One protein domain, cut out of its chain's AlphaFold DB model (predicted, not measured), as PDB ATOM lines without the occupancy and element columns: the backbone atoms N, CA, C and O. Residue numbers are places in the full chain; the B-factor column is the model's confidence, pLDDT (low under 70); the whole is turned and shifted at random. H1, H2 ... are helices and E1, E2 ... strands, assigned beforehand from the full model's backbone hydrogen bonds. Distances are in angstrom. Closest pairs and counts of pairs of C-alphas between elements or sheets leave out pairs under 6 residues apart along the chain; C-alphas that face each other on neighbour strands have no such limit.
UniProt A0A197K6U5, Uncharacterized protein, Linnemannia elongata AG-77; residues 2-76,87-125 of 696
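AT A GLANCE: This is residues 2 to 76 and 87 to 125 of the 696 residues of an uncharacterized protein of Linnemannia elongata AG-77 (UniProt A0A197K6U5). Two antiparallel sheets, the larger E1 to E4 and the smaller E5 to E7, are set partly face to face with their strands crossed, a loose pairing in which few C-alphas come close. The short helix H1 lies by one end of the smaller sheet, and the unnamed stretch 91 to 105 reaches out to one end of the longest axis. The printed part has 114 residues, with seven named strands and one named helix in the order E1 E2 E3 E4 H1 E5 E6 E7; the class is mostly strand, with 49 residues, under half, in named elements. The sheet orders are E1 - E2 - E3 - E4 and E5 - E6 - E7. The whole is compact, with a radius of gyration of the C-alphas of 15.3 A and spans of 48 by 33 by 24 A.

HOW THE PARTS SIT: E1, residues 8 to 13, and E2, residues 18 to 25, form an antiparallel hairpin, with N 12 and O 19 2.9 A apart, within hydrogen-bond range. E2 forms a hairpin with E3, residues 33 to 40, where N 22 and O 36 are 2.8 A apart. E3 forms a hairpin with E4, residues 52 to 59, where N 37 and O 56 are 2.9 A apart. E1 to E4 are a meander, each strand the antiparallel neighbour of the one before, in a strongly twisted sheet; E4 bends by 58 degrees at residue 55. H1, residues 64 to 67, is not on this sheet. It is too short for any O i to N i+4 pair, and its one O i to N i+3 pair is not within range. E5, residues 87 to 90, and E6, residues 106 to 111, form a hairpin, with N 88 and O 108 2.9 A apart. E6 and E7, residues 121 to 125, form another, with N 109 and O 123 2.8 A apart; E5 E6 E7 are a second meander. H1 only grazes this sheet, with residues 65 to 67; the closest C-alphas of H1 and E6, those of Tyr 66 and Gly 106, are 5.8 A apart. Between the sheets, E1 and E5 are near each other, with 5 pairs of C-alphas within 10 A, and the closest C-alphas of E4 and E6, those of Ala 56 and Tyr 110, are 7.7 A apart. E2 and E6 are apart.

IN THESE COORDINATES: E1 begins at C-alpha 8 (-7.460, 12.176, -22.290) and is 13.6 A long. E2 is 23.2 A, E3 22.3 A and E4 19.8 A long. H1 begins at C-alpha 64 (-20.904, 7.548, -35.771) and is 5.8 A long. E5 is 10.6 A, E6 16.2 A and E7 13.0 A long, and E7 ends at C-alpha 125 (-8.541, 5.919, -41.537).

THE WHOLE: The two C-alphas farthest apart, those of Ala 45 and Asn 98, are 48.8 A apart. Residues 77 to 86 are not printed, and C-alphas 76 and 87 are 10.6 A apart across the cut. The links E3 to E4 and E5 to E6 are long. The mean pLDDT of the printed part is 71.1, and 44 residues are under 70, among them residues 61 to 75 and 91 to 106.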
ATOM      1  N   SER A   2     -21.114  22.623 -13.269       37.50
ATOM      2  CA  SER A   2     -20.119  21.681 -12.737       37.50
ATOM      3  C   SER A   2     -18.885  21.647 -13.644       37.50
ATOM      4  O   SER A   2     -19.012  21.491 -14.859       37.50
ATOM      5  N   LYS A   3     -17.681  21.775 -13.069       46.22
ATOM      6  CA  LYS A   3     -16.438  21.526 -13.811       46.22
ATOM      7  C   LYS A   3     -16.409  20.053 -14.231       46.22
ATOM      8  O   LYS A   3     -16.316  19.176 -13.375       46.22
ATOM      9  N   ARG A   4     -16.473  19.774 -15.533       53.34
ATOM     10  CA  ARG A   4     -16.175  18.439 -16.076       53.34
ATOM     11  C   ARG A   4     -14.659  18.317 -16.211       53.34
ATOM     12  O   ARG A   4     -14.040  19.202 -16.792       53.34
ATOM     13  N   SER A   5     -14.064  17.255 -15.674       56.94
ATOM     14  CA  SER A   5     -12.621  17.047 -15.815       56.94
ATOM     15  C   SER A   5     -12.276  16.507 -17.204       56.94
ATOM     16  O   SER A   5     -12.954  15.609 -17.707       56.94
ATOM     17  N   PHE A   6     -11.233  17.055 -17.825       63.31
ATOM     18  CA  PHE A   6     -10.679  16.561 -19.083       63.31
ATOM     19  C   PHE A   6      -9.754  15.380 -18.779       63.31
ATOM     20  O   PHE A   6      -8.662  15.582 -18.266       63.31
ATOM     21  N   VAL A   7     -10.180  14.151 -19.084       70.00
ATOM     22  CA  VAL A   7      -9.326  12.953 -19.017       70.00
ATOM     23  C   VAL A   7      -9.033  12.502 -20.451       70.00
ATOM     24  O   VAL A   7      -9.963  12.067 -21.135       70.00
ATOM     25  N   PRO A   8      -7.787  12.608 -20.944       73.75
ATOM     26  CA  PRO A   8      -7.460  12.176 -22.290       73.75
ATOM     27  C   PRO A   8      -7.256  10.664 -22.375       73.75
ATOM     28  O   PRO A   8      -6.597  10.043 -21.542       73.75
ATOM     29  N   ASN A   9      -7.791  10.099 -23.450       75.69
ATOM     30  CA  ASN A   9      -7.668   8.706 -23.858       75.69
ATOM     31  C   ASN A   9      -6.304   8.411 -24.512       75.69
ATOM     32  O   ASN A   9      -5.855   7.269 -24.515       75.69
ATOM     33  N   CYS A  10      -5.672   9.428 -25.109       78.06
ATOM     34  CA  CYS A  10      -4.331   9.364 -25.694       78.06
ATOM     35  C   CYS A  10      -3.703  10.767 -25.748       78.06
ATOM     36  O   CYS A  10      -4.427  11.758 -25.873       78.06
ATOM     37  N   MET A  11      -2.371  10.850 -25.672       81.88
ATOM     38  CA  MET A  11      -1.597  12.089 -25.811       81.88
ATOM     39  C   MET A  11      -0.374  11.881 -26.711       81.88
ATOM     40  O   MET A  11       0.151  10.774 -26.793       81.88
ATOM     41  N   THR A  12       0.078  12.945 -27.372       82.44
ATOM     42  CA  THR A  12       1.232  12.950 -28.287       82.44
ATOM     43  C   THR A  12       1.835  14.364 -28.395       82.44
ATOM     44  O   THR A  12       1.325  15.297 -27.768       82.44
ATOM     45  N   SER A  13       2.922  14.554 -29.150       81.94
ATOM     46  CA  SER A  13       3.578  15.860 -29.316       81.94
ATOM     47  C   SER A  13       4.281  16.024 -30.665       81.94
ATOM     48  O   SER A  13       4.910  15.090 -31.152       81.94
ATOM     49  N   ASP A  14       4.246  17.245 -31.212       79.75
ATOM     50  CA  ASP A  14       5.036  17.651 -32.391       79.75
ATOM     51  C   ASP A  14       6.503  18.005 -32.042       79.75
ATOM     52  O   ASP A  14       7.290  18.395 -32.906       79.75
ATOM     53  N   GLY A  15       6.885  17.869 -30.765       76.19
ATOM     54  CA  GLY A  15       8.185  18.261 -30.216       76.19
ATOM     55  C   GLY A  15       8.225  19.677 -29.633       76.19
ATOM     56  O   GLY A  15       9.159  19.985 -28.896       76.19
ATOM     57  N   THR A  16       7.213  20.506 -29.906       82.38
ATOM     58  CA  THR A  16       7.010  21.836 -29.298       82.38
ATOM     59  C   THR A  16       5.773  21.874 -28.403       82.38
ATOM     60  O   THR A  16       5.777  22.536 -27.370       82.38
ATOM     61  N   THR A  17       4.708  21.171 -28.785       83.75
ATOM     62  CA  THR A  17       3.374  21.294 -28.191       83.75
ATOM     63  C   THR A  17       2.796  19.910 -27.905       83.75
ATOM     64  O   THR A  17       3.031  18.971 -28.670       83.75
ATOM     65  N   PHE A  18       2.046  19.759 -26.813       84.38
ATOM     66  CA  PHE A  18       1.303  18.537 -26.508       84.38
ATOM     67  C   PHE A  18      -0.098  18.581 -27.123       84.38
ATOM     68  O   PHE A  18      -0.748  19.627 -27.154       84.38
ATOM     69  N   TYR A  19      -0.582  17.426 -27.570       88.06
ATOM     70  CA  TYR A  19      -1.932  17.230 -28.091       88.06
ATOM     71  C   TYR A  19      -2.565  16.054 -27.361       88.06
ATOM     72  O   TYR A  19      -1.897  15.054 -27.093       88.06
ATOM     73  N   ALA A  20      -3.850  16.162 -27.042       86.38
ATOM     74  CA  ALA A  20      -4.548  15.198 -26.206       86.38
ATOM     75  C   ALA A  20      -5.969  14.953 -26.724       86.38
ATOM     76  O   ALA A  20      -6.746  15.891 -26.881       86.38
ATOM     77  N   HIS A  21      -6.328  13.691 -26.964       87.50
ATOM     78  CA  HIS A  21      -7.682  13.293 -27.357       87.50
ATOM     79  C   HIS A  21      -8.485  12.858 -26.128       87.50
ATOM     80  O   HIS A  21      -8.057  11.951 -25.419       87.50
ATOM     81  N   ALA A  22      -9.669  13.432 -25.925       82.56
ATOM     82  CA  ALA A  22     -10.643  13.033 -24.909       82.56
ATOM     83  C   ALA A  22     -12.043  12.831 -25.518       82.56
ATOM     84  O   ALA A  22     -12.367  13.368 -26.578       82.56
ATOM     85  N   THR A  23     -12.896  12.085 -24.814       78.25
ATOM     86  CA  THR A  23     -14.300  11.845 -25.195       78.25
ATOM     87  C   THR A  23     -15.233  12.161 -24.035       78.25
ATOM     88  O   THR A  23     -15.157  11.510 -22.992       78.25
ATOM     89  N   PHE A  24     -16.153  13.105 -24.223       75.75
ATOM     90  CA  PHE A  24     -17.101  13.530 -23.194       75.75
ATOM     91  C   PHE A  24     -18.510  13.032 -23.503       75.75
ATOM     92  O   PHE A  24     -19.070  13.407 -24.522       75.75
ATOM     93  N   SER A  25     -19.131  12.256 -22.611       71.00
ATOM     94  CA  SER A  25     -20.570  11.954 -22.716       71.00
ATOM     95  C   SER A  25     -21.387  13.167 -22.275       71.00
ATOM     96  O   SER A  25     -21.326  13.530 -21.098       71.00
ATOM     97  N   LEU A  26     -22.138  13.821 -23.170       65.19
ATOM     98  CA  LEU A  26     -22.926  14.998 -22.776       65.19
ATOM     99  C   LEU A  26     -24.101  14.621 -21.859       65.19
ATOM    100  O   LEU A  26     -24.313  15.312 -20.858       65.19
ATOM    101  N   GLY A  27     -24.779  13.498 -22.131       64.06
ATOM    102  CA  GLY A  27     -25.880  12.956 -21.323       64.06
ATOM    103  C   GLY A  27     -25.567  11.639 -20.594       64.06
ATOM    104  O   GLY A  27     -24.448  11.124 -20.625       64.06
ATOM    105  N   SER A  28     -26.592  11.078 -19.944       54.78
ATOM    106  CA  SER A  28     -26.556   9.838 -19.148       54.78
ATOM    107  C   SER A  28     -26.764   8.555 -19.976       54.78
ATOM    108  O   SER A  28     -27.435   7.626 -19.529       54.78
ATOM    109  N   GLY A  29     -26.235   8.508 -21.199       60.75
ATOM    110  CA  GLY A  29     -26.379   7.382 -22.122       60.75
ATOM    111  C   GLY A  29     -25.252   7.362 -23.153       60.75
ATOM    112  O   GLY A  29     -24.573   8.363 -23.348       60.75
ATOM    113  N   ASN A  30     -25.056   6.229 -23.830       58.06
ATOM    114  CA  ASN A  30     -23.985   6.031 -24.824       58.06
ATOM    115  C   ASN A  30     -24.228   6.742 -26.177       58.06
ATOM    116  O   ASN A  30     -23.666   6.334 -27.185       58.06
ATOM    117  N   THR A  31     -25.085   7.760 -26.212       59.75
ATOM    118  CA  THR A  31     -25.484   8.490 -27.420       59.75
ATOM    119  C   THR A  31     -25.207   9.973 -27.226       59.75
ATOM    120  O   THR A  31     -25.766  10.584 -26.311       59.75
ATOM    121  N   GLY A  32     -24.385  10.560 -28.095       66.44
ATOM    122  CA  GLY A  32     -24.047  11.981 -28.020       66.44
ATOM    123  C   GLY A  32     -22.818  12.241 -27.155       66.44
ATOM    124  O   GLY A  32     -22.811  13.148 -26.314       66.44
ATOM    125  N   ARG A  33     -21.765  11.441 -27.344       75.31
ATOM    126  CA  ARG A  33     -20.422  11.838 -26.921       75.31
ATOM    127  C   ARG A  33     -19.880  12.944 -27.836       75.31
ATOM    128  O   ARG A  33     -20.243  13.039 -29.006       75.31
ATOM    129  N   THR A  34     -18.972  13.755 -27.311       81.56
ATOM    130  CA  THR A  34     -18.181  14.729 -28.073       81.56
ATOM    131  C   THR A  34     -16.726  14.284 -28.058       81.56
ATOM    132  O   THR A  34     -16.154  14.076 -26.982       81.56
ATOM    133  N   ILE A  35     -16.131  14.136 -29.240       84.31
ATOM    134  CA  ILE A  35     -14.684  14.015 -29.413       84.31
ATOM    135  C   ILE A  35     -14.091  15.409 -29.231       84.31
ATOM    136  O   ILE A  35     -14.540  16.362 -29.868       84.31
ATOM    137  N   VAL A  36     -13.074  15.522 -28.381       86.75
ATOM    138  CA  VAL A  36     -12.302  16.751 -28.186       86.75
ATOM    139  C   VAL A  36     -10.833  16.425 -28.400       86.75
ATOM    140  O   VAL A  36     -10.288  15.546 -27.731       86.75
ATOM    141  N   ILE A  37     -10.180  17.157 -29.297       89.31
ATOM    142  CA  ILE A  37      -8.721  17.256 -29.320       89.31
ATOM    143  C   ILE A  37      -8.376  18.570 -28.623       89.31
ATOM    144  O   ILE A  37      -8.836  19.636 -29.033       89.31
ATOM    145  N   ALA A  38      -7.585  18.496 -27.559       89.00
ATOM    146  CA  ALA A  38      -6.983  19.647 -26.905       89.00
ATOM    147  C   ALA A  38      -5.523  19.799 -27.348       89.00
ATOM    148  O   ALA A  38      -4.851  18.807 -27.648       89.00
ATOM    149  N   LYS A  39      -5.033  21.038 -27.366       89.69
ATOM    150  CA  LYS A  39      -3.640  21.400 -27.658       89.69
ATOM    151  C   LYS A  39      -3.107  22.255 -26.508       89.69
ATOM    152  O   LYS A  39      -3.864  23.032 -25.927       89.69
ATOM    153  N   SER A  40      -1.839  22.087 -26.148       86.00
ATOM    154  CA  SER A  40      -1.213  22.923 -25.124       86.00
ATOM    155  C   SER A  40      -0.733  24.270 -25.678       86.00
ATOM    156  O   SER A  40      -0.684  24.494 -26.889       86.00
ATOM    157  N   ASN A  41      -0.282  25.159 -24.799       86.50
ATOM    158  CA  ASN A  41       0.723  26.158 -25.157       86.50
ATOM    159  C   ASN A  41       2.005  25.502 -25.712       86.50
ATOM    160  O   ASN A  41       2.332  24.357 -25.390       86.50
ATOM    161  N   ALA A  42       2.734  26.243 -26.548       87.94
ATOM    162  CA  ALA A  42       3.992  25.796 -27.137       87.94
ATOM    163  C   ALA A  42       5.173  25.965 -26.165       87.94
ATOM    164  O   ALA A  42       5.263  26.954 -25.440       87.94
ATOM    165  N   ASN A  43       6.102  25.010 -26.211       82.69
ATOM    166  CA  ASN A  43       7.331  24.911 -25.423       82.69
ATOM    167  C   ASN A  43       7.150  25.126 -23.899       82.69
ATOM    168  O   ASN A  43       7.879  25.930 -23.310       82.69
ATOM    169  N   PRO A  44       6.211  24.419 -23.232       75.06
ATOM    170  CA  PRO A  44       6.019  24.528 -21.787       75.06
ATOM    171  C   PRO A  44       7.285  24.076 -21.036       75.06
ATOM    172  O   PRO A  44       7.767  22.955 -21.221       75.06
ATOM    173  N   ALA A  45       7.839  24.946 -20.186       73.19
ATOM    174  CA  ALA A  45       9.103  24.693 -19.481       73.19
ATOM    175  C   ALA A  45       8.991  23.553 -18.443       73.19
ATOM    176  O   ALA A  45       9.955  22.823 -18.178       73.19
ATOM    177  N   SER A  46       7.795  23.376 -17.889       70.31
ATOM    178  CA  SER A  46       7.372  22.275 -17.033       70.31
ATOM    179  C   SER A  46       5.922  21.884 -17.342       70.31
ATOM    180  O   SER A  46       5.162  22.647 -17.933       70.31
ATOM    181  N   PHE A  47       5.501  20.704 -16.888       62.53
ATOM    182  CA  PHE A  47       4.108  20.258 -17.019       62.53
ATOM    183  C   PHE A  47       3.108  21.098 -16.198       62.53
ATOM    184  O   PHE A  47       1.922  21.090 -16.505       62.53
ATOM    185  N   SER A  48       3.567  21.838 -15.184       71.19
ATOM    186  CA  SER A  48       2.749  22.827 -14.462       71.19
ATOM    187  C   SER A  48       2.484  24.099 -15.276       71.19
ATOM    188  O   SER A  48       1.510  24.793 -15.002       71.19
ATOM    189  N   ASP A  49       3.296  24.370 -16.303       73.06
ATOM    190  CA  ASP A  49       3.109  25.500 -17.223       73.06
ATOM    191  C   ASP A  49       2.201  25.137 -18.412       73.06
ATOM    192  O   ASP A  49       2.029  25.947 -19.322       73.06
ATOM    193  N   VAL A  50       1.649  23.916 -18.450       74.88
ATOM    194  CA  VAL A  50       0.807  23.419 -19.548       74.88
ATOM    195  C   VAL A  50      -0.610  23.973 -19.417       74.88
ATOM    196  O   VAL A  50      -1.403  23.520 -18.589       74.88
ATOM    197  N   THR A  51      -0.951  24.926 -20.281       81.56
ATOM    198  CA  THR A  51      -2.318  25.436 -20.450       81.56
ATOM    199  C   THR A  51      -2.972  24.767 -21.655       81.56
ATOM    200  O   THR A  51      -2.349  24.646 -22.706       81.56
ATOM    201  N   TRP A  52      -4.218  24.304 -21.512       82.69
ATOM    202  CA  TRP A  52      -4.931  23.555 -22.556       82.69
ATOM    203  C   TRP A  52      -6.026  24.396 -23.220       82.69
ATOM    204  O   TRP A  52      -6.943  24.880 -22.550       82.69
ATOM    205  N   SER A  53      -5.978  24.492 -24.547       85.81
ATOM    206  CA  SER A  53      -7.059  25.016 -25.383       85.81
ATOM    207  C   SER A  53      -7.732  23.891 -26.175       85.81
ATOM    208  O   SER A  53      -7.165  22.814 -26.385       85.81
ATOM    209  N   VAL A  54      -8.968  24.128 -26.617       88.06
ATOM    210  CA  VAL A  54      -9.666  23.225 -27.542       88.06
ATOM    211  C   VAL A  54      -9.112  23.449 -28.950       88.06
ATOM    212  O   VAL A  54      -9.178  24.556 -29.473       88.06
ATOM    213  N   TYR A  55      -8.567  22.394 -29.554       88.50
ATOM    214  CA  TYR A  55      -7.974  22.417 -30.895       88.50
ATOM    215  C   TYR A  55      -8.956  21.964 -31.976       88.50
ATOM    216  O   TYR A  55      -8.947  22.490 -33.089       88.50
ATOM    217  N   ALA A  56      -9.804  20.990 -31.638       89.69
ATOM    218  CA  ALA A  56     -10.856  20.482 -32.504       89.69
ATOM    219  C   ALA A  56     -11.972  19.820 -31.689       89.69
ATOM    220  O   ALA A  56     -11.713  19.215 -30.644       89.69
ATOM    221  N   THR A  57     -13.191  19.853 -32.218       88.00
ATOM    222  CA  THR A  57     -14.333  19.083 -31.710       88.00
ATOM    223  C   THR A  57     -15.093  18.419 -32.850       88.00
ATOM    224  O   THR A  57     -15.209  18.994 -33.929       88.00
ATOM    225  N   ALA A  58     -15.643  17.236 -32.590       84.69
ATOM    226  CA  ALA A  58     -16.632  16.574 -33.442       84.69
ATOM    227  C   ALA A  58     -17.665  15.869 -32.556       84.69
ATOM    228  O   ALA A  58     -17.332  15.419 -31.452       84.69
ATOM    229  N   SER A  59     -18.912  15.746 -33.008       80.06
ATOM    230  CA  SER A  59     -19.875  14.900 -32.309       80.06
ATOM    231  C   SER A  59     -19.665  13.425 -32.666       80.06
ATOM    232  O   SER A  59     -19.149  13.063 -33.724       80.06
ATOM    233  N   GLU A  60     -20.120  12.539 -31.783       71.00
ATOM    234  CA  GLU A  60     -20.250  11.110 -32.070       71.00
ATOM    235  C   GLU A  60     -21.254  10.825 -33.198       71.00
ATOM    236  O   GLU A  60     -21.205   9.738 -33.751       71.00
ATOM    237  N   ALA A  61     -22.125  11.771 -33.581       67.75
ATOM    238  CA  ALA A  61     -22.991  11.615 -34.752       67.75
ATOM    239  C   ALA A  61     -22.208  11.813 -36.065       67.75
ATOM    240  O   ALA A  61     -22.309  10.983 -36.966       67.75
ATOM    241  N   ASP A  62     -21.349  12.836 -36.130       65.75
ATOM    242  CA  ASP A  62     -20.463  13.098 -37.282       65.75
ATOM    243  C   ASP A  62     -19.443  11.961 -37.488       65.75
ATOM    244  O   ASP A  62     -18.968  11.712 -38.594       65.75
ATOM    245  N   MET A  63     -19.125  11.251 -36.401       66.88
ATOM    246  CA  MET A  63     -18.131  10.175 -36.326       66.88
ATOM    247  C   MET A  63     -18.772   8.801 -36.027       66.88
ATOM    248  O   MET A  63     -18.099   7.888 -35.531       66.88
ATOM    249  N   ALA A  64     -20.076   8.643 -36.296       48.25
ATOM    250  CA  ALA A  64     -20.904   7.548 -35.771       48.25
ATOM    251  C   ALA A  64     -20.448   6.145 -36.175       48.25
ATOM    252  O   ALA A  64     -20.552   5.213 -35.377       48.25
ATOM    253  N   THR A  65     -19.907   5.990 -37.381       52.59
ATOM    254  CA  THR A  65     -19.353   4.727 -37.890       52.59
ATOM    255  C   THR A  65     -18.128   4.242 -37.109       52.59
ATOM    256  O   THR A  65     -17.814   3.058 -37.170       52.59
ATOM    257  N   TYR A  66     -17.446   5.114 -36.356       55.06
ATOM    258  CA  TYR A  66     -16.126   4.823 -35.776       55.06
ATOM    259  C   TYR A  66     -16.157   4.570 -34.268       55.06
ATOM    260  O   TYR A  66     -15.396   3.742 -33.765       55.06
ATOM    261  N   LEU A  67     -17.054   5.231 -33.526       52.69
ATOM    262  CA  LEU A  67     -17.144   5.043 -32.070       52.69
ATOM    263  C   LEU A  67     -17.969   3.806 -31.661       52.69
ATOM    264  O   LEU A  67     -17.741   3.267 -30.579       52.69
ATOM    265  N   GLN A  68     -18.871   3.305 -32.516       47.91
ATOM    266  CA  GLN A  68     -19.782   2.197 -32.171       47.91
ATOM    267  C   GLN A  68     -19.079   0.850 -31.911       47.91
ATOM    268  O   GLN A  68     -19.563   0.062 -31.101       47.91
ATOM    269  N   GLY A  69     -17.921   0.596 -32.531       46.75
ATOM    270  CA  GLY A  69     -17.098  -0.587 -32.235       46.75
ATOM    271  C   GLY A  69     -16.190  -0.434 -31.004       46.75
ATOM    272  O   GLY A  69     -15.685  -1.425 -30.477       46.75
ATOM    273  N   MET A  70     -15.963   0.794 -30.524       50.25
ATOM    274  CA  MET A  70     -14.988   1.065 -29.467       50.25
ATOM    275  C   MET A  70     -15.578   0.894 -28.069       50.25
ATOM    276  O   MET A  70     -16.008   1.847 -27.414       50.25
ATOM    277  N   ASN A  71     -15.487  -0.333 -27.559       46.97
ATOM    278  CA  ASN A  71     -15.821  -0.650 -26.174       46.97
ATOM    279  C   ASN A  71     -14.706  -0.216 -25.188       46.97
ATOM    280  O   ASN A  71     -14.060  -1.027 -24.527       46.97
ATOM    281  N   ILE A  72     -14.529   1.109 -25.102       48.53
ATOM    282  CA  ILE A  72     -14.074   1.874 -23.930       48.53
ATOM    283  C   ILE A  72     -12.595   1.673 -23.500       48.53
ATOM    284  O   ILE A  72     -12.209   0.716 -22.828       48.53
ATOM    285  N   LEU A  73     -11.788   2.707 -23.786       48.34
ATOM    286  CA  LEU A  73     -10.556   3.139 -23.088       48.34
ATOM    287  C   LEU A  73      -9.287   2.263 -23.109       48.34
ATOM    288  O   LEU A  73      -8.243   2.751 -22.683       48.34
ATOM    289  N   LYS A  74      -9.312   0.994 -23.534       51.19
ATOM    290  CA  LYS A  74      -8.190   0.084 -23.194       51.19
ATOM    291  C   LYS A  74      -6.982   0.063 -24.136       51.19
ATOM    292  O   LYS A  74      -5.908  -0.293 -23.651       51.19
ATOM    293  N   SER A  75      -7.116   0.438 -25.411       65.75
ATOM    294  CA  SER A  75      -5.978   0.507 -26.348       65.75
ATOM    295  C   SER A  75      -6.252   1.505 -27.492       65.75
ATOM    296  O   SER A  75      -7.104   1.264 -28.349       65.75
ATOM    297  N   MET A  76      -5.544   2.638 -27.484       76.62
ATOM    298  CA  MET A  76      -5.524   3.667 -28.535       76.62
ATOM    299  C   MET A  76      -4.077   4.121 -28.744       76.62
ATOM    300  O   MET A  76      -3.328   4.213 -27.772       76.62
ATOM    301  N   THR A  87      -3.546  12.455 -35.531       90.69
ATOM    302  CA  THR A  87      -4.008  11.129 -35.936       90.69
ATOM    303  C   THR A  87      -4.208  10.227 -34.727       90.69
ATOM    304  O   THR A  87      -3.400  10.245 -33.799       90.69
ATOM    305  N   ILE A  88      -5.235   9.379 -34.760       86.62
ATOM    306  CA  ILE A  88      -5.458   8.317 -33.775       86.62
ATOM    307  C   ILE A  88      -5.979   7.036 -34.435       86.62
ATOM    308  O   ILE A  88      -6.781   7.091 -35.366       86.62
ATOM    309  N   ILE A  89      -5.545   5.877 -33.931       81.56
ATOM    310  CA  ILE A  89      -6.098   4.555 -34.257       81.56
ATOM    311  C   ILE A  89      -6.533   3.816 -32.985       81.56
ATOM    312  O   ILE A  89      -5.915   3.942 -31.923       81.56
ATOM    313  N   ALA A  90      -7.597   3.023 -33.101       76.25
ATOM    314  CA  ALA A  90      -8.067   2.113 -32.061       76.25
ATOM    315  C   ALA A  90      -7.386   0.747 -32.210       76.25
ATOM    316  O   ALA A  90      -7.314   0.232 -33.321       76.25
ATOM    317  N   THR A  91      -6.899   0.149 -31.119       68.94
ATOM    318  CA  THR A  91      -6.048  -1.061 -31.178       68.94
ATOM    319  C   THR A  91      -6.582  -2.254 -30.370       68.94
ATOM    320  O   THR A  91      -5.867  -3.220 -30.097       68.94
ATOM    321  N   SER A  92      -7.864  -2.216 -29.986       59.34
ATOM    322  CA  SER A  92      -8.557  -3.310 -29.290       59.34
ATOM    323  C   SER A  92      -8.837  -4.526 -30.194       59.34
ATOM    324  O   SER A  92      -8.982  -4.406 -31.404       59.34
ATOM    325  N   THR A  93      -8.910  -5.721 -29.602       50.19
ATOM    326  CA  THR A  93      -8.780  -7.005 -30.320       50.19
ATOM    327  C   THR A  93     -10.013  -7.510 -31.076       50.19
ATOM    328  O   THR A  93     -11.146  -7.334 -30.637       50.19
ATOM    329  N   LYS A  94      -9.731  -8.324 -32.113       44.94
ATOM    330  CA  LYS A  94     -10.624  -9.110 -33.004       44.94
ATOM    331  C   LYS A  94     -11.696  -9.996 -32.317       44.94
ATOM    332  O   LYS A  94     -12.488 -10.654 -32.981       44.94
ATOM    333  N   THR A  95     -11.743 -10.030 -30.986       40.75
ATOM    334  CA  THR A  95     -12.350 -11.063 -30.122       40.75
ATOM    335  C   THR A  95     -13.886 -11.081 -30.026       40.75
ATOM    336  O   THR A  95     -14.423 -11.797 -29.187       40.75
ATOM    337  N   SER A  96     -14.607 -10.319 -30.853       41.41
ATOM    338  CA  SER A  96     -16.079 -10.416 -30.977       41.41
ATOM    339  C   SER A  96     -16.607 -10.007 -32.364       41.41
ATOM    340  O   SER A  96     -17.767  -9.638 -32.507       41.41
ATOM    341  N   MET A  97     -15.762 -10.042 -33.401       42.34
ATOM    342  CA  MET A  97     -16.038  -9.356 -34.673       42.34
ATOM    343  C   MET A  97     -17.008 -10.055 -35.642       42.34
ATOM    344  O   MET A  97     -17.243  -9.512 -36.716       42.34
ATOM    345  N   ASN A  98     -17.651 -11.165 -35.264       44.88
ATOM    346  CA  ASN A  98     -18.620 -11.905 -36.099       44.88
ATOM    347  C   ASN A  98     -19.862 -11.086 -36.544       44.88
ATOM    348  O   ASN A  98     -20.714 -11.610 -37.256       44.88
ATOM    349  N   SER A  99     -19.995  -9.829 -36.112       43.25
ATOM    350  CA  SER A  99     -21.023  -8.868 -36.540       43.25
ATOM    351  C   SER A  99     -20.467  -7.489 -36.944       43.25
ATOM    352  O   SER A  99     -21.242  -6.560 -37.154       43.25
ATOM    353  N   LEU A 100     -19.137  -7.328 -37.028       42.28
ATOM    354  CA  LEU A 100     -18.459  -6.030 -37.207       42.28
ATOM    355  C   LEU A 100     -17.516  -5.964 -38.420       42.28
ATOM    356  O   LEU A 100     -16.927  -4.912 -38.667       42.28
ATOM    357  N   GLU A 101     -17.398  -7.032 -39.212       43.69
ATOM    358  CA  GLU A 101     -16.579  -7.056 -40.438       43.69
ATOM    359  C   GLU A 101     -16.998  -5.975 -41.457       43.69
ATOM    360  O   GLU A 101     -16.161  -5.456 -42.192       43.69
ATOM    361  N   THR A 102     -18.269  -5.558 -41.442       43.56
ATOM    362  CA  THR A 102     -18.820  -4.473 -42.274       43.56
ATOM    363  C   THR A 102     -18.565  -3.058 -41.745       43.56
ATOM    364  O   THR A 102     -18.692  -2.108 -42.514       43.56
ATOM    365  N   LEU A 103     -18.209  -2.887 -40.465       44.25
ATOM    366  CA  LEU A 103     -18.014  -1.571 -39.831       44.25
ATOM    367  C   LEU A 103     -16.540  -1.174 -39.646       44.25
ATOM    368  O   LEU A 103     -16.270  -0.110 -39.100       44.25
ATOM    369  N   GLY A 104     -15.603  -1.998 -40.137       47.66
ATOM    370  CA  GLY A 104     -14.217  -1.629 -40.460       47.66
ATOM    371  C   GLY A 104     -13.494  -0.770 -39.419       47.66
ATOM    372  O   GLY A 104     -13.413   0.444 -39.592       47.66
ATOM    373  N   MET A 105     -12.934  -1.410 -38.378       52.28
ATOM    374  CA  MET A 105     -12.222  -0.748 -37.269       52.28
ATOM    375  C   MET A 105     -11.317   0.389 -37.764       52.28
ATOM    376  O   MET A 105     -10.296   0.155 -38.414       52.28
ATOM    377  N   GLY A 106     -11.739   1.618 -37.467       65.69
ATOM    378  CA  GLY A 106     -11.199   2.821 -38.076       65.69
ATOM    379  C   GLY A 106     -10.469   3.714 -37.085       65.69
ATOM    380  O   GLY A 106     -10.873   3.868 -35.932       65.69
ATOM    381  N   GLY A 107      -9.394   4.328 -37.564       80.31
ATOM    382  CA  GLY A 107      -8.840   5.528 -36.948       80.31
ATOM    383  C   GLY A 107      -9.433   6.790 -37.567       80.31
ATOM    384  O   GLY A 107     -10.295   6.730 -38.447       80.31
ATOM    385  N   TYR A 108      -8.912   7.943 -37.171       85.94
ATOM    386  CA  TYR A 108      -9.170   9.199 -37.864       85.94
ATOM    387  C   TYR A 108      -7.979  10.153 -37.774       85.94
ATOM    388  O   TYR A 108      -7.130  10.050 -36.886       85.94
ATOM    389  N   GLN A 109      -7.944  11.094 -38.710       90.69
ATOM    390  CA  GLN A 109      -7.065  12.253 -38.731       90.69
ATOM    391  C   GLN A 109      -7.913  13.521 -38.633       90.69
ATOM    392  O   GLN A 109      -8.923  13.643 -39.327       90.69
ATOM    393  N   TYR A 110      -7.489  14.469 -37.807       91.69
ATOM    394  CA  TYR A 110      -7.902  15.862 -37.891       91.69
ATOM    395  C   TYR A 110      -6.772  16.652 -38.548       91.69
ATOM    396  O   TYR A 110      -5.695  16.800 -37.970       91.69
ATOM    397  N   THR A 111      -7.023  17.142 -39.757       91.81
ATOM    398  CA  THR A 111      -6.100  17.994 -40.509       91.81
ATOM    399  C   THR A 111      -6.491  19.449 -40.261       91.81
ATOM    400  O   THR A 111      -7.565  19.851 -40.722       91.81
ATOM    401  N   PRO A 112      -5.680  20.262 -39.558       90.31
ATOM    402  CA  PRO A 112      -5.976  21.680 -39.392       90.31
ATOM    403  C   PRO A 112      -6.019  22.381 -40.753       90.31
ATOM    404  O   PRO A 112      -5.253  22.053 -41.661       90.31
ATOM    405  N   HIS A 113      -6.902  23.365 -40.894       88.12
ATOM    406  CA  HIS A 113      -6.858  24.276 -42.030       88.12
ATOM    407  C   HIS A 113      -5.879  25.427 -41.743       88.12
ATOM    408  O   HIS A 113      -5.597  25.734 -40.583       88.12
ATOM    409  N   ALA A 114      -5.338  26.047 -42.795       83.56
ATOM    410  CA  ALA A 114      -4.388  27.155 -42.657       83.56
ATOM    411  C   ALA A 114      -5.046  28.424 -42.081       83.56
ATOM    412  O   ALA A 114      -4.390  29.202 -41.393       83.56
ATOM    413  N   ASP A 115      -6.344  28.601 -42.336       80.94
ATOM    414  CA  ASP A 115      -7.191  29.570 -41.645       80.94
ATOM    415  C   ASP A 115      -7.833  28.893 -40.412       80.94
ATOM    416  O   ASP A 115      -8.545  27.897 -40.577       80.94
ATOM    417  N   PRO A 116      -7.611  29.391 -39.179       74.19
ATOM    418  CA  PRO A 116      -8.199  28.815 -37.969       74.19
ATOM    419  C   PRO A 116      -9.705  29.100 -37.811       74.19
ATOM    420  O   PRO A 116     -10.363  28.449 -36.994       74.19
ATOM    421  N   THR A 117     -10.274  30.053 -38.558       77.06
ATOM    422  CA  THR A 117     -11.701  30.410 -38.457       77.06
ATOM    423  C   THR A 117     -12.596  29.334 -39.072       77.06
ATOM    424  O   THR A 117     -13.579  28.922 -38.450       77.06
ATOM    425  N   THR A 118     -12.203  28.797 -40.233       79.06
ATOM    426  CA  THR A 118     -12.951  27.777 -40.991       79.06
ATOM    427  C   THR A 118     -13.001  26.412 -40.304       79.06
ATOM    428  O   THR A 118     -13.808  25.568 -40.685       79.06
ATOM    429  N   GLY A 119     -12.131  26.174 -39.315       82.12
ATOM    430  CA  GLY A 119     -11.906  24.855 -38.723       82.12
ATOM    431  C   GLY A 119     -11.117  23.913 -39.643       82.12
ATOM    432  O   GLY A 119     -10.940  24.175 -40.833       82.12
ATOM    433  N   GLY A 120     -10.599  22.824 -39.071       88.62
ATOM    434  CA  GLY A 120      -9.934  21.752 -39.816       88.62
ATOM    435  C   GLY A 120     -10.893  20.689 -40.358       88.62
ATOM    436  O   GLY A 120     -12.085  20.673 -40.057       88.62
ATOM    437  N   THR A 121     -10.348  19.764 -41.145       90.12
ATOM    438  CA  THR A 121     -11.093  18.658 -41.762       90.12
ATOM    439  C   THR A 121     -10.861  17.344 -41.022       90.12
ATOM    440  O   THR A 121      -9.732  17.000 -40.670       90.12
ATOM    441  N   TRP A 122     -11.932  16.580 -40.813       88.12
ATOM    442  CA  TRP A 122     -11.867  15.227 -40.261       88.12
ATOM    443  C   TRP A 122     -11.801  14.205 -41.400       88.12
ATOM    444  O   TRP A 122     -12.500  14.324 -42.404       88.12
ATOM    445  N   THR A 123     -10.926  13.211 -41.274       86.19
ATOM    446  CA  THR A 123     -10.687  12.173 -42.283       86.19
ATOM    447  C   THR A 123     -10.600  10.811 -41.614       86.19
ATOM    448  O   THR A 123      -9.765  10.589 -40.742       86.19
ATOM    449  N   THR A 124     -11.421   9.869 -42.058       82.50
ATOM    450  CA  THR A 124     -11.380   8.472 -41.614       82.50
ATOM    451  C   THR A 124     -10.100   7.772 -42.065       82.50
ATOM    452  O   THR A 124      -9.684   7.917 -43.213       82.50
ATOM    453  N   ILE A 125      -9.523   6.952 -41.187       81.50
ATOM    454  CA  ILE A 125      -8.541   5.919 -41.537       81.50
ATOM    455  C   ILE A 125      -9.283   4.584 -41.561       81.50
ATOM    456  O   ILE A 125      -9.729   4.110 -40.521       81.50
TER     457      ILE A 125